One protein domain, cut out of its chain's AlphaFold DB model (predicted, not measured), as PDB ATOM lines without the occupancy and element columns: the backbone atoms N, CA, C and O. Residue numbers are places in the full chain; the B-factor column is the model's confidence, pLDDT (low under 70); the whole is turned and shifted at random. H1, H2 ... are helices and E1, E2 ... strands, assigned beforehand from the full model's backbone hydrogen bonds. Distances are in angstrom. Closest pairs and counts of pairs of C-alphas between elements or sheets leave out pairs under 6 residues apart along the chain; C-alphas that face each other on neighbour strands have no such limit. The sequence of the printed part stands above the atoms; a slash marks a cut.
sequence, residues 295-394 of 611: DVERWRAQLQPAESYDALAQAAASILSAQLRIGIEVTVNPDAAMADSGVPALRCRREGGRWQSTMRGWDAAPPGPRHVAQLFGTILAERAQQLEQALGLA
ATOM      1  N   ASP A 295     128.303 -56.331   2.347       81.62
ATOM      2  CA  ASP A 295     128.287 -55.480   1.139       81.62
ATOM      3  C   ASP A 295     128.113 -53.989   1.475       81.62
ATOM      4  O   ASP A 295     128.777 -53.134   0.888       81.62
ATOM      5  N   VAL A 296     127.283 -53.675   2.474       85.06
ATOM      6  CA  VAL A 296     127.052 -52.299   2.956       85.06
ATOM      7  C   VAL A 296     128.326 -51.703   3.553       85.06
ATOM      8  O   VAL A 296     128.674 -50.561   3.248       85.06
ATOM      9  N   GLU A 297     129.042 -52.470   4.379       87.56
ATOM     10  CA  GLU A 297     130.312 -52.043   4.975       87.56
ATOM     11  C   GLU A 297     131.372 -51.805   3.902       87.56
ATOM     12  O   GLU A 297     132.068 -50.791   3.926       87.56
ATOM     13  N   ARG A 298     131.441 -52.692   2.902       90.75
ATOM     14  CA  ARG A 298     132.364 -52.544   1.776       90.75
ATOM     15  C   ARG A 298     132.070 -51.284   0.965       90.75
ATOM     16  O   ARG A 298     133.004 -50.566   0.619       90.75
ATOM     17  N   TRP A 299     130.801 -50.981   0.687       92.94
ATOM     18  CA  TRP A 299     130.433 -49.741  -0.002       92.94
ATOM     19  C   TRP A 299     130.777 -48.502   0.822       92.94
ATOM     20  O   TRP A 299     131.345 -47.561   0.275       92.94
ATOM     21  N   ARG A 300     130.503 -48.507   2.136       93.00
ATOM     22  CA  ARG A 300     130.911 -47.413   3.034       93.00
ATOM     23  C   ARG A 300     132.425 -47.193   2.980       93.00
ATOM     24  O   ARG A 300     132.856 -46.063   2.775       93.00
ATOM     25  N   ALA A 301     133.212 -48.263   3.086       92.31
ATOM     26  CA  ALA A 301     134.672 -48.200   3.035       92.31
ATOM     27  C   ALA A 301     135.199 -47.689   1.683       92.31
ATOM     28  O   ALA A 301     136.155 -46.923   1.646       92.31
ATOM     29  N   GLN A 302     134.569 -48.067   0.567       93.12
ATOM     30  CA  GLN A 302     134.974 -47.620  -0.772       93.12
ATOM     31  C   GLN A 302     134.580 -46.167  -1.076       93.12
ATOM     32  O   GLN A 302     135.259 -45.505  -1.856       93.12
ATOM     33  N   LEU A 303     133.503 -45.658  -0.470       95.31
ATOM     34  CA  LEU A 303     133.072 -44.261  -0.610       95.31
ATOM     35  C   LEU A 303     133.791 -43.310   0.365       95.31
ATOM     36  O   LEU A 303     133.767 -42.093   0.175       95.31
ATOM     37  N   GLN A 304     134.419 -43.840   1.420       92.94
ATOM     38  CA  GLN A 304     135.088 -43.050   2.456       92.94
ATOM     39  C   GLN A 304     136.231 -42.152   1.933       92.94
ATOM     40  O   GLN A 304     136.261 -40.994   2.343       92.94
ATOM     41  N   PRO A 305     137.128 -42.597   1.028       93.44
ATOM     42  CA  PRO A 305     138.282 -41.799   0.599       93.44
ATOM     43  C   PRO A 305     137.934 -40.588  -0.275       93.44
ATOM     44  O   PRO A 305     138.819 -39.813  -0.617       93.44
ATOM     45  N   ALA A 306     136.676 -40.433  -0.695       91.94
ATOM     46  CA  ALA A 306     136.277 -39.307  -1.525       91.94
ATOM     47  C   ALA A 306     136.291 -37.994  -0.721       91.94
ATOM     48  O   ALA A 306     135.532 -37.842   0.240       91.94
ATOM     49  N   GLU A 307     137.128 -37.050  -1.159       91.00
ATOM     50  CA  GLU A 307     137.288 -35.705  -0.576       91.00
ATOM     51  C   GLU A 307     136.534 -34.611  -1.355       91.00
ATOM     52  O   GLU A 307     136.470 -33.463  -0.925       91.00
ATOM     53  N   SER A 308     135.935 -34.955  -2.499       91.75
ATOM     54  CA  SER A 308     135.141 -34.039  -3.322       91.75
ATOM     55  C   SER A 308     133.863 -34.705  -3.826       91.75
ATOM     56  O   SER A 308     133.769 -35.935  -3.899       91.75
ATOM     57  N   TYR A 309     132.869 -33.892  -4.191       91.12
ATOM     58  CA  TYR A 309     131.612 -34.396  -4.746       91.12
ATOM     59  C   TYR A 309     131.818 -35.148  -6.068       91.12
ATOM     60  O   TYR A 309     131.190 -36.186  -6.276       91.12
ATOM     61  N   ASP A 310     132.750 -34.697  -6.912       89.94
ATOM     62  CA  ASP A 310     133.090 -35.376  -8.166       89.94
ATOM     63  C   ASP A 310     133.757 -36.732  -7.918       89.94
ATOM     64  O   ASP A 310     133.374 -37.733  -8.527       89.94
ATOM     65  N   ALA A 311     134.707 -36.797  -6.977       91.56
ATOM     66  CA  ALA A 311     135.339 -38.056  -6.588       91.56
ATOM     67  C   ALA A 311     134.311 -39.032  -5.993       91.56
ATOM     68  O   ALA A 311     134.330 -40.225  -6.299       91.56
ATOM     69  N   LEU A 312     133.371 -38.520  -5.190       94.38
ATOM     70  CA  LEU A 312     132.294 -39.311  -4.602       94.38
ATOM     71  C   LEU A 312     131.340 -39.852  -5.676       94.38
ATOM     72  O   LEU A 312     130.973 -41.026  -5.629       94.38
ATOM     73  N   ALA A 313     130.974 -39.030  -6.661       91.88
ATOM     74  CA  ALA A 313     130.135 -39.434  -7.785       91.88
ATOM     75  C   ALA A 313     130.809 -40.511  -8.650       91.88
ATOM     76  O   ALA A 313     130.181 -41.522  -8.968       91.88
ATOM     77  N   GLN A 314     132.095 -40.346  -8.976       92.19
ATOM     78  CA  GLN A 314     132.865 -41.322  -9.753       92.19
ATOM     79  C   GLN A 314     133.015 -42.656  -9.013       92.19
ATOM     80  O   GLN A 314     132.763 -43.719  -9.591       92.19
ATOM     81  N   ALA A 315     133.361 -42.614  -7.722       94.25
ATOM     82  CA  ALA A 315     133.439 -43.806  -6.885       94.25
ATOM     83  C   ALA A 315     132.081 -44.522  -6.841       94.25
ATOM     84  O   ALA A 315     131.996 -45.711  -7.152       94.25
ATOM     85  N   ALA A 316     130.999 -43.791  -6.569       94.44
ATOM     86  CA  ALA A 316     129.648 -44.334  -6.526       94.44
ATOM     87  C   ALA A 316     129.209 -44.972  -7.855       94.44
ATOM     88  O   ALA A 316     128.678 -46.086  -7.854       94.44
ATOM     89  N   ALA A 317     129.481 -44.311  -8.985       91.81
ATOM     90  CA  ALA A 317     129.207 -44.845 -10.316       91.81
ATOM     91  C   ALA A 317     129.973 -46.145 -10.570       91.81
ATOM     92  O   ALA A 317     129.382 -47.120 -11.039       91.81
ATOM     93  N   SER A 318     131.261 -46.193 -10.216       92.31
ATOM     94  CA  SER A 318     132.101 -47.377 -10.413       92.31
ATOM     95  C   SER A 318     131.607 -48.585  -9.604       92.31
ATOM     96  O   SER A 318     131.473 -49.680 -10.152       92.31
ATOM     97  N   ILE A 319     131.253 -48.377  -8.331       91.88
ATOM     98  CA  ILE A 319     130.821 -49.432  -7.407       91.88
ATOM     99  C   ILE A 319     129.476 -49.997  -7.849       91.88
ATOM    100  O   ILE A 319     129.327 -51.209  -8.018       91.88
ATOM    101  N   LEU A 320     128.495 -49.119  -8.071       89.00
ATOM    102  CA  LEU A 320     127.141 -49.537  -8.413       89.00
ATOM    103  C   LEU A 320     127.096 -50.182  -9.806       89.00
ATOM    104  O   LEU A 320     126.426 -51.204  -9.988       89.00
ATOM    105  N   SER A 321     127.874 -49.655 -10.762       86.62
ATOM    106  CA  SER A 321     128.001 -50.250 -12.097       86.62
ATOM    107  C   SER A 321     128.663 -51.627 -12.057       86.62
ATOM    108  O   SER A 321     128.213 -52.546 -12.742       86.62
ATOM    109  N   ALA A 322     129.698 -51.813 -11.230       82.81
ATOM    110  CA  ALA A 322     130.353 -53.108 -11.056       82.81
ATOM    111  C   ALA A 322     129.430 -54.136 -10.381       82.81
ATOM    112  O   ALA A 322     129.346 -55.281 -10.837       82.81
ATOM    113  N   GLN A 323     128.695 -53.723  -9.342       82.69
ATOM    114  CA  GLN A 323     127.772 -54.583  -8.596       82.69
ATOM    115  C   GLN A 323     126.619 -55.082  -9.474       82.69
ATOM    116  O   GLN A 323     126.250 -56.256  -9.422       82.69
ATOM    117  N   LEU A 324     126.047 -54.196 -10.295       78.88
ATOM    118  CA  LEU A 324     124.884 -54.503 -11.131       78.88
ATOM    119  C   LEU A 324     125.252 -54.912 -12.565       78.88
ATOM    120  O   LEU A 324     124.380 -55.351 -13.315       78.88
ATOM    121  N   ARG A 325     126.538 -54.822 -12.934       75.38
ATOM    122  CA  ARG A 325     127.085 -55.108 -14.275       75.38
ATOM    123  C   ARG A 325     126.372 -54.347 -15.397       75.38
ATOM    124  O   ARG A 325     126.213 -54.860 -16.503       75.38
ATOM    125  N   ILE A 326     125.948 -53.125 -15.100       73.94
ATOM    126  CA  ILE A 326     125.314 -52.185 -16.027       73.94
ATOM    127  C   ILE A 326     125.979 -50.824 -15.850       73.94
ATOM    128  O   ILE A 326     126.374 -50.486 -14.742       73.94
ATOM    129  N   GLY A 327     126.121 -50.048 -16.923       77.69
ATOM    130  CA  GLY A 327     126.595 -48.669 -16.799       77.69
ATOM    131  C   GLY A 327     125.535 -47.835 -16.088       77.69
ATOM    132  O   GLY A 327     124.410 -47.756 -16.577       77.69
ATOM    133  N   ILE A 328     125.877 -47.267 -14.932       84.25
ATOM    134  CA  ILE A 328     124.991 -46.403 -14.153       84.25
ATOM    135  C   ILE A 328     125.651 -45.047 -14.004       84.25
ATOM    136  O   ILE A 328     126.781 -44.934 -13.529       84.25
ATOM    137  N   GLU A 329     124.917 -44.014 -14.389       87.00
ATOM    138  CA  GLU A 329     125.349 -42.638 -14.205       87.00
ATOM    139  C   GLU A 329     125.036 -42.199 -12.770       87.00
ATOM    140  O   GLU A 329     123.909 -42.362 -12.293       87.00
ATOM    141  N   VAL A 330     126.028 -41.659 -12.058       90.69
ATOM    142  CA  VAL A 330     125.832 -41.125 -10.705       90.69
ATOM    143  C   VAL A 330     126.232 -39.665 -10.677       90.69
ATOM    144  O   VAL A 330     127.324 -39.306 -11.106       90.69
ATOM    145  N   THR A 331     125.343 -38.829 -10.151       88.75
ATOM    146  CA  THR A 331     125.594 -37.399  -9.954       88.75
ATOM    147  C   THR A 331     125.434 -37.053  -8.483       88.75
ATOM    148  O   THR A 331     124.459 -37.452  -7.843       88.75
ATOM    149  N   VAL A 332     126.401 -36.315  -7.941       88.88
ATOM    150  CA  VAL A 332     126.368 -35.772  -6.580       88.88
ATOM    151  C   VAL A 332     126.596 -34.274  -6.709       88.88
ATOM    152  O   VAL A 332     127.731 -33.822  -6.745       88.88
ATOM    153  N   ASN A 333     125.530 -33.501  -6.906       78.69
ATOM    154  CA  ASN A 333     125.649 -32.053  -7.068       78.69
ATOM    155  C   ASN A 333     124.321 -31.363  -6.696       78.69
ATOM    156  O   ASN A 333     123.265 -31.852  -7.116       78.69
ATOM    157  N   PRO A 334     124.344 -30.256  -5.927       59.72
ATOM    158  CA  PRO A 334     123.157 -29.443  -5.660       59.72
ATOM    159  C   PRO A 334     122.483 -28.864  -6.923       59.72
ATOM    160  O   PRO A 334     121.254 -28.808  -6.941       59.72
ATOM    161  N   ASP A 335     123.229 -28.549  -7.995       56.28
ATOM    162  CA  ASP A 335     122.738 -27.686  -9.092       56.28
ATOM    163  C   ASP A 335     122.802 -28.287 -10.514       56.28
ATOM    164  O   ASP A 335     122.292 -27.702 -11.472       56.28
ATOM    165  N   ALA A 336     123.394 -29.470 -10.705       54.31
ATOM    166  CA  ALA A 336     123.595 -30.021 -12.050       54.31
ATOM    167  C   ALA A 336     122.323 -30.657 -12.646       54.31
ATOM    168  O   ALA A 336     121.760 -31.607 -12.089       54.31
ATOM    169  N   ALA A 337     121.902 -30.203 -13.833       53.03
ATOM    170  CA  ALA A 337     120.880 -30.860 -14.649       53.03
ATOM    171  C   ALA A 337     121.401 -32.199 -15.213       53.03
ATOM    172  O   ALA A 337     122.490 -32.268 -15.767       53.03
ATOM    173  N   MET A 338     120.621 -33.274 -15.081       55.12
ATOM    174  CA  MET A 338     120.936 -34.573 -15.673       55.12
ATOM    175  C   MET A 338     120.496 -34.564 -17.129       55.12
ATOM    176  O   MET A 338     119.304 -34.376 -17.403       55.12
ATOM    177  N   ALA A 339     121.435 -34.831 -18.032       53.44
ATOM    178  CA  ALA A 339     121.128 -35.109 -19.424       53.44
ATOM    179  C   ALA A 339     120.190 -36.327 -19.527       53.44
ATOM    180  O   ALA A 339     120.294 -37.281 -18.755       53.44
ATOM    181  N   ASP A 340     119.240 -36.291 -20.462       54.72
ATOM    182  CA  ASP A 340     118.336 -37.415 -20.723       54.72
ATOM    183  C   ASP A 340     119.066 -38.452 -21.588       54.72
ATOM    184  O   ASP A 340     118.920 -38.500 -22.806       54.72
ATOM    185  N   SER A 341     119.948 -39.229 -20.956       56.50
ATOM    186  CA  SER A 341     120.827 -40.193 -21.630       56.50
ATOM    187  C   SER A 341     120.148 -41.543 -21.910       56.50
ATOM    188  O   SER A 341     120.706 -42.382 -22.614       56.50
ATOM    189  N   GLY A 342     118.940 -41.779 -21.374       59.44
ATOM    190  CA  GLY A 342     118.226 -43.060 -21.479       59.44
ATOM    191  C   GLY A 342     118.850 -44.205 -20.663       59.44
ATOM    192  O   GLY A 342     118.361 -45.334 -20.727       59.44
ATOM    193  N   VAL A 343     119.905 -43.926 -19.892       68.00
ATOM    194  CA  VAL A 343     120.627 -44.878 -19.033       68.00
ATOM    195  C   VAL A 343     120.097 -44.777 -17.589       68.00
ATOM    196  O   VAL A 343     119.739 -43.680 -17.153       68.00
ATOM    197  N   PRO A 344     120.013 -45.885 -16.818       78.44
ATOM    198  CA  PRO A 344     119.654 -45.825 -15.405       78.44
ATOM    199  C   PRO A 344     120.643 -44.955 -14.639       78.44
ATOM    200  O   PRO A 344     121.857 -45.117 -14.765       78.44
ATOM    201  N   ALA A 345     120.119 -44.054 -13.820       84.56
ATOM    202  CA  ALA A 345     120.936 -43.069 -13.141       84.56
ATOM    203  C   ALA A 345     120.482 -42.838 -11.701       84.56
ATOM    204  O   ALA A 345     119.303 -42.998 -11.359       84.56
ATOM    205  N   LEU A 346     121.442 -42.480 -10.856       89.69
ATOM    206  CA  LEU A 346     121.251 -42.205  -9.443       89.69
ATOM    207  C   LEU A 346     121.736 -40.785  -9.147       89.69
ATOM    208  O   LEU A 346     122.909 -40.458  -9.314       89.69
ATOM    209  N   ARG A 347     120.819 -39.922  -8.721       88.25
ATOM    210  CA  ARG A 347     121.111 -38.522  -8.416       88.25
ATOM    211  C   ARG A 347     121.017 -38.292  -6.927       88.25
ATOM    212  O   ARG A 347     119.955 -38.490  -6.346       88.25
ATOM    213  N   CYS A 348     122.098 -37.819  -6.334       91.12
ATOM    214  CA  CYS A 348     122.147 -37.388  -4.951       91.12
ATOM    215  C   CYS A 348     122.162 -35.857  -4.908       91.12
ATOM    216  O   CYS A 348     123.103 -35.240  -5.405       91.12
ATOM    217  N   ARG A 349     121.111 -35.246  -4.349       88.50
ATOM    218  CA  ARG A 349     121.004 -33.784  -4.211       88.50
ATOM    219  C   ARG A 349     120.485 -33.381  -2.840       88.50
ATOM    220  O   ARG A 349     119.885 -34.192  -2.132       88.50
ATOM    221  N   ARG A 350     120.686 -32.113  -2.488       84.94
ATOM    222  CA  ARG A 350     120.163 -31.522  -1.257       84.94
ATOM    223  C   ARG A 350     118.750 -30.981  -1.502       84.94
ATOM    224  O   ARG A 350     118.564 -30.051  -2.273       84.94
ATOM    225  N   GLU A 351     117.754 -31.568  -0.843       81.31
ATOM    226  CA  GLU A 351     116.351 -31.129  -0.868       81.31
ATOM    227  C   GLU A 351     115.859 -30.882   0.560       81.31
ATOM    228  O   GLU A 351     115.998 -31.741   1.432       81.31
ATOM    229  N   GLY A 352     115.295 -29.698   0.824       76.81
ATOM    230  CA  GLY A 352     114.757 -29.363   2.151       76.81
ATOM    231  C   GLY A 352     115.793 -29.457   3.281       76.81
ATOM    232  O   GLY A 352     115.456 -29.820   4.404       76.81
ATOM    233  N   GLY A 353     117.070 -29.200   2.975       77.69
ATOM    234  CA  GLY A 353     118.167 -29.265   3.942       77.69
ATOM    235  C   GLY A 353     118.732 -30.664   4.213       77.69
ATOM    236  O   GLY A 353     119.635 -30.770   5.038       77.69
ATOM    237  N   ARG A 354     118.268 -31.717   3.523       84.81
ATOM    238  CA  ARG A 354     118.809 -33.084   3.638       84.81
ATOM    239  C   ARG A 354     119.277 -33.615   2.290       84.81
ATOM    240  O   ARG A 354     118.651 -33.347   1.265       84.81
ATOM    241  N   TRP A 355     120.344 -34.407   2.296       89.56
ATOM    242  CA  TRP A 355     120.747 -35.167   1.115       89.56
ATOM    243  C   TRP A 355     119.768 -36.304   0.854       89.56
ATOM    244  O   TRP A 355     119.437 -37.081   1.750       89.56
ATOM    245  N   GLN A 356     119.300 -36.389  -0.384       89.44
ATOM    246  CA  GLN A 356     118.400 -37.435  -0.838       89.44
ATOM    247  C   GLN A 356     118.873 -37.982  -2.176       89.44
ATOM    248  O   GLN A 356     119.296 -37.244  -3.070       89.44
ATOM    249  N   SER A 357     118.779 -39.304  -2.302       90.25
ATOM    250  CA  SER A 357     119.033 -40.002  -3.551       90.25
ATOM    251  C   SER A 357     117.718 -40.250  -4.282       90.25
ATOM    252  O   SER A 357     116.775 -40.820  -3.735       90.25
ATOM    253  N   THR A 358     117.671 -39.829  -5.538       88.12
ATOM    254  CA  THR A 358     116.576 -40.078  -6.469       88.12
ATOM    255  C   THR A 358     117.074 -40.970  -7.596       88.12
ATOM    256  O   THR A 358     118.217 -40.884  -8.046       88.12
ATOM    257  N   MET A 359     116.205 -41.863  -8.046       85.94
ATOM    258  CA  MET A 359     116.486 -42.818  -9.110       85.94
ATOM    259  C   MET A 359     115.733 -42.389 -10.365       85.94
ATOM    260  O   MET A 359     114.521 -42.194 -10.308       85.94
ATOM    261  N   ARG A 360     116.422 -42.290 -11.505       80.00
ATOM    262  CA  ARG A 360     115.809 -42.006 -12.813       80.00
ATOM    263  C   ARG A 360     116.111 -43.139 -13.793       80.00
ATOM    264  O   ARG A 360     117.227 -43.646 -13.820       80.00
ATOM    265  N   GLY A 361     115.112 -43.574 -14.561       71.12
ATOM    266  CA  GLY A 361     115.258 -44.719 -15.472       71.12
ATOM    267  C   GLY A 361     115.176 -46.090 -14.787       71.12
ATOM    268  O   GLY A 361     115.563 -47.096 -15.375       71.12
ATOM    269  N   TRP A 362     114.657 -46.151 -13.552       73.12
ATOM    270  CA  TRP A 362     114.529 -47.388 -12.761       73.12
ATOM    271  C   TRP A 362     113.107 -47.971 -12.733       73.12
ATOM    272  O   TRP A 362     112.881 -49.002 -12.097       73.12
ATOM    273  N   ASP A 363     112.139 -47.359 -13.424       61.06
ATOM    274  CA  ASP A 363     110.719 -47.753 -13.370       61.06
ATOM    275  C   ASP A 363     110.468 -49.190 -13.850       61.06
ATOM    276  O   ASP A 363     109.546 -49.862 -13.384       61.06
ATOM    277  N   ALA A 364     111.329 -49.688 -14.738       52.03
ATOM    278  CA  ALA A 364     111.280 -51.047 -15.268       52.03
ATOM    279  C   ALA A 364     112.202 -52.048 -14.532       52.03
ATOM    280  O   ALA A 364     112.167 -53.242 -14.844       52.03
ATOM    281  N   ALA A 365     113.008 -51.601 -13.557       55.16
ATOM    282  CA  ALA A 365     114.020 -52.431 -12.902       55.16
ATOM    283  C   ALA A 365     113.398 -53.530 -12.002       55.16
ATOM    284  O   ALA A 365     112.399 -53.280 -11.317       55.16
ATOM    285  N   PRO A 366     113.963 -54.759 -11.952       54.06
ATOM    286  CA  PRO A 366     113.484 -55.813 -11.054       54.06
ATOM    287  C   PRO A 366     113.634 -55.438  -9.562       54.06
ATOM    288  O   PRO A 366     114.500 -54.628  -9.226       54.06
ATOM    289  N   PRO A 367     112.856 -56.055  -8.644       55.16
ATOM    290  CA  PRO A 367     112.864 -55.692  -7.222       55.16
ATOM    291  C   PRO A 367     114.244 -55.771  -6.557       55.16
ATOM    292  O   PRO A 367     114.562 -54.905  -5.757       55.16
ATOM    293  N   GLY A 368     115.074 -56.761  -6.911       67.25
ATOM    294  CA  GLY A 368     116.425 -56.929  -6.353       67.25
ATOM    295  C   GLY A 368     117.371 -55.768  -6.697       67.25
ATOM    296  O   GLY A 368     117.749 -55.030  -5.795       67.25
ATOM    297  N   PRO A 369     117.700 -55.533  -7.982       76.69
ATOM    298  CA  PRO A 369     118.518 -54.394  -8.409       76.69
ATOM    299  C   PRO A 369     117.971 -53.038  -7.958       76.69
ATOM    300  O   PRO A 369     118.743 -52.172  -7.561       76.69
ATOM    301  N   ARG A 370     116.641 -52.859  -7.971       77.69
ATOM    302  CA  ARG A 370     116.004 -51.637  -7.465       77.69
ATOM    303  C   ARG A 370     116.231 -51.467  -5.963       77.69
ATOM    304  O   ARG A 370     116.533 -50.366  -5.524       77.69
ATOM    305  N   HIS A 371     116.127 -52.546  -5.192       78.00
ATOM    306  CA  HIS A 371     116.406 -52.531  -3.760       78.00
ATOM    307  C   HIS A 371     117.886 -52.250  -3.466       78.00
ATOM    308  O   HIS A 371     118.183 -51.418  -2.616       78.00
ATOM    309  N   VAL A 372     118.807 -52.863  -4.219       85.00
ATOM    310  CA  VAL A 372     120.252 -52.581  -4.152       85.00
ATOM    311  C   VAL A 372     120.528 -51.104  -4.426       85.00
ATOM    312  O   VAL A 372     121.209 -50.464  -3.636       85.00
ATOM    313  N   ALA A 373     119.966 -50.543  -5.500       87.94
ATOM    314  CA  ALA A 373     120.148 -49.137  -5.850       87.94
ATOM    315  C   ALA A 373     119.520 -48.181  -4.825       87.94
ATOM    316  O   ALA A 373     120.120 -47.158  -4.513       87.94
ATOM    317  N   GLN A 374     118.358 -48.521  -4.255       88.31
ATOM    318  CA  GLN A 374     117.745 -47.752  -3.165       88.31
ATOM    319  C   GLN A 374     118.630 -47.738  -1.921       88.31
ATOM    320  O   GLN A 374     118.927 -46.665  -1.401       88.31
ATOM    321  N   LEU A 375     119.082 -48.909  -1.463       88.88
ATOM    322  CA  LEU A 375     119.981 -49.021  -0.314       88.88
ATOM    323  C   LEU A 375     121.295 -48.282  -0.566       88.88
ATOM    324  O   LEU A 375     121.718 -47.474   0.257       88.88
ATOM    325  N   PHE A 376     121.903 -48.490  -1.730       93.12
ATOM    326  CA  PHE A 376     123.109 -47.776  -2.124       93.12
ATOM    327  C   PHE A 376     122.886 -46.258  -2.140       93.12
ATOM    328  O   PHE A 376     123.710 -45.507  -1.626       93.12
ATOM    329  N   GLY A 377     121.738 -45.804  -2.647       92.88
ATOM    330  CA  GLY A 377     121.335 -44.402  -2.636       92.88
ATOM    331  C   GLY A 377     121.238 -43.810  -1.228       92.88
ATOM    332  O   GLY A 377     121.659 -42.673  -1.026       92.88
ATOM    333  N   THR A 378     120.760 -44.574  -0.238       91.88
ATOM    334  CA  THR A 378     120.751 -44.115   1.166       91.88
ATOM    335  C   THR A 378     122.158 -43.939   1.732       91.88
ATOM    336  O   THR A 378     122.432 -42.931   2.379       91.88
ATOM    337  N   ILE A 379     123.076 -44.860   1.425       94.06
ATOM    338  CA  ILE A 379     124.476 -44.795   1.870       94.06
ATOM    339  C   ILE A 379     125.207 -43.638   1.183       94.06
ATOM    340  O   ILE A 379     125.970 -42.917   1.822       94.06
ATOM    341  N   LEU A 380     124.950 -43.427  -0.110       95.00
ATOM    342  CA  LEU A 380     125.511 -42.307  -0.854       95.00
ATOM    343  C   LEU A 380     125.052 -40.963  -0.274       95.00
ATOM    344  O   LEU A 380     125.873 -40.066  -0.108       95.00
ATOM    345  N   ALA A 381     123.765 -40.836   0.063       92.75
ATOM    346  CA  ALA A 381     123.226 -39.635   0.695       92.75
ATOM    347  C   ALA A 381     123.838 -39.386   2.083       92.75
ATOM    348  O   ALA A 381     124.205 -38.254   2.395       92.75
ATOM    349  N   GLU A 382     124.017 -40.438   2.888       92.56
ATOM    350  CA  GLU A 382     124.713 -40.350   4.175       92.56
ATOM    351  C   GLU A 382     126.167 -39.883   3.998       92.56
ATOM    352  O   GLU A 382     126.621 -38.980   4.704       92.56
ATOM    353  N   ARG A 383     126.893 -40.430   3.014       94.31
ATOM    354  CA  ARG A 383     128.275 -40.017   2.738       94.31
ATOM    355  C   ARG A 383     128.360 -38.581   2.219       94.31
ATOM    356  O   ARG A 383     129.264 -37.857   2.626       94.31
ATOM    357  N   ALA A 384     127.428 -38.157   1.367       92.56
ATOM    358  CA  ALA A 384     127.366 -36.783   0.871       92.56
ATOM    359  C   ALA A 384     127.127 -35.778   2.013       92.56
ATOM    360  O   ALA A 384     127.811 -34.759   2.083       92.56
ATOM    361  N   GLN A 385     126.244 -36.109   2.962       91.62
ATOM    362  CA  GLN A 385     126.022 -35.316   4.176       91.62
ATOM    363  C   GLN A 385     127.293 -35.209   5.036       91.62
ATOM    364  O   GLN A 385     127.622 -34.125   5.514       91.62
ATOM    365  N   GLN A 386     128.018 -36.314   5.237       91.56
ATOM    366  CA  GLN A 386     129.278 -36.305   5.995       91.56
ATOM    367  C   GLN A 386     130.359 -35.469   5.306       91.56
ATOM    368  O   GLN A 386     131.105 -34.757   5.975       91.56
ATOM    369  N   LEU A 387     130.445 -35.550   3.976       92.31
ATOM    370  CA  LEU A 387     131.390 -34.763   3.194       92.31
ATOM    371  C   LEU A 387     131.086 -33.262   3.301       92.31
ATOM    372  O   LEU A 387     131.998 -32.480   3.546       92.31
ATOM    373  N   GLU A 388     129.815 -32.861   3.206       90.00
ATOM    374  CA  GLU A 388     129.396 -31.465   3.404       90.00
ATOM    375  C   GLU A 388     129.782 -30.948   4.797       90.00
ATOM    376  O   GLU A 388     130.315 -29.847   4.932       90.00
ATOM    377  N   GLN A 389     129.559 -31.754   5.839       90.31
ATOM    378  CA  GLN A 389     129.937 -31.402   7.209       90.31
ATOM    379  C   GLN A 389     131.453 -31.255   7.362       90.31
ATOM    380  O   GLN A 389     131.904 -30.281   7.959       90.31
ATOM    381  N   ALA A 390     132.236 -32.180   6.803       90.19
ATOM    382  CA  ALA A 390     133.694 -32.126   6.859       90.19
ATOM    383  C   ALA A 390     134.250 -30.883   6.145       90.19
ATOM    384  O   ALA A 390     135.082 -30.172   6.705       90.19
ATOM    385  N   LEU A 391     133.742 -30.579   4.947       90.12
ATOM    386  CA  LEU A 391     134.127 -29.386   4.189       90.12
ATOM    387  C   LEU A 391     133.728 -28.098   4.922       90.12
ATOM    388  O   LEU A 391     134.528 -27.170   5.022       90.12
ATOM    389  N   GLY A 392     132.516 -28.049   5.485       88.94
ATOM    390  CA  GLY A 392     132.034 -26.897   6.246       88.94
ATOM    391  C   GLY A 392     132.825 -26.647   7.533       88.94
ATOM    392  O   GLY A 392     133.086 -25.495   7.873       88.94
ATOM    393  N   LEU A 393     133.237 -27.706   8.237       91.19
ATOM    394  CA  LEU A 393     134.116 -27.599   9.405       91.19
ATOM    395  C   LEU A 393     135.504 -27.084   9.017       91.19
ATOM    396  O   LEU A 393     135.978 -26.133   9.628       91.19
ATOM    397  N   ALA A 394     136.110 -27.642   7.967       89.31
ATOM    398  CA  ALA A 394     137.435 -27.230   7.508       89.31
ATOM    399  C   ALA A 394     137.483 -25.757   7.059       89.31
ATOM    400  O   ALA A 394     138.475 -25.069   7.292       89.31
TER     401      ALA A 394
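This is residues 295 to 394 of the 611 residues of the protein "Histidine kinase" of Solimonas sp. K1W22B-7 (UniProt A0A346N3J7). A small sheet of three strands, E1, E2 and E3, is covered on one face by two helices, H2 and the long H3, which lie side by side and run opposite ways, while the short helix H1 packs on these two on their side away from the sheet. A long loop, residues 333 to 344, leads from the end of E1 back to the beginning of E2, and H3 makes the longest axis. The printed part has 100 residues, with three named helices and three named strands in the order H1, H2, E1, E2, E3, H3; its class is mixed, helices and strands. The sheet's order is E1, E2, E3, and it is mixed, one pair parallel and one antiparallel. The whole is compact, with a radius of gyration of the C-alphas of 12.9 A and spans of 41 by 29 by 20 A.

H1 is residues 295 to 303, beginning at C-alpha 295 at (128.287, -55.480, 1.139). H2, residues 309 to 324, is 22.1 A long from first to last C-alpha. E1 is residues 329 to 332, 10.3 A, and begins at (125.349, -42.638, -14.205). E2, residues 345 to 351, measures 17.7 A, and E3, residues 354 to 360, 19.0 A. H3, residues 367 to 394, is 40.4 A long and ends at C-alpha 394 at (137.435, -27.230, 7.508).

E2 is the inner strand. E1 and E2 are parallel at 15 degrees, with N 348 and O 331 within hydrogen-bond range at 2.8 A. E2 and E3 form an antiparallel hairpin at 152 degrees, with N 347 and O 358 at 2.9 A. H2 and H3 are on the same face of the sheet, an arrangement of two layers, helices on one face of a sheet. H2 lies over E1 at a height over the sheet of 7.1 A; their closest C-alphas are those of Ala 317 and Val 330, 5.0 A. H3 lies over E2 and E3 at a height of 7.6 A; the closest C-alphas of H3 and E3 are those of Gly 377 and Ser 357, 5.0 A. H2 and H3 touch at a shallow tilt of 19 degrees, opposite ways, closest at the C-alphas of Leu 324 and Pro 369, 6.9 A. H1 is not on the sheet; it forms a helical hairpin with H2, closest at the C-alphas of Leu 303 and Ala 315, 6.3 A. H1 touches residues 376 to 383 of H3, closest at the C-alphas of Arg 300 and Ile 379, 7.0 A. In H1, H2 and H3 every O i to N i+4 pair is within hydrogen-bond range.

The two C-alphas farthest apart are those of Ala 364 and Ala 394, 42.1 A. The printed part has no cut. The link from E1 to E2, 12 residues, is long. The mean pLDDT of the printed part is 82.9; residues 334 to 343 and 363 to 368 are under 70.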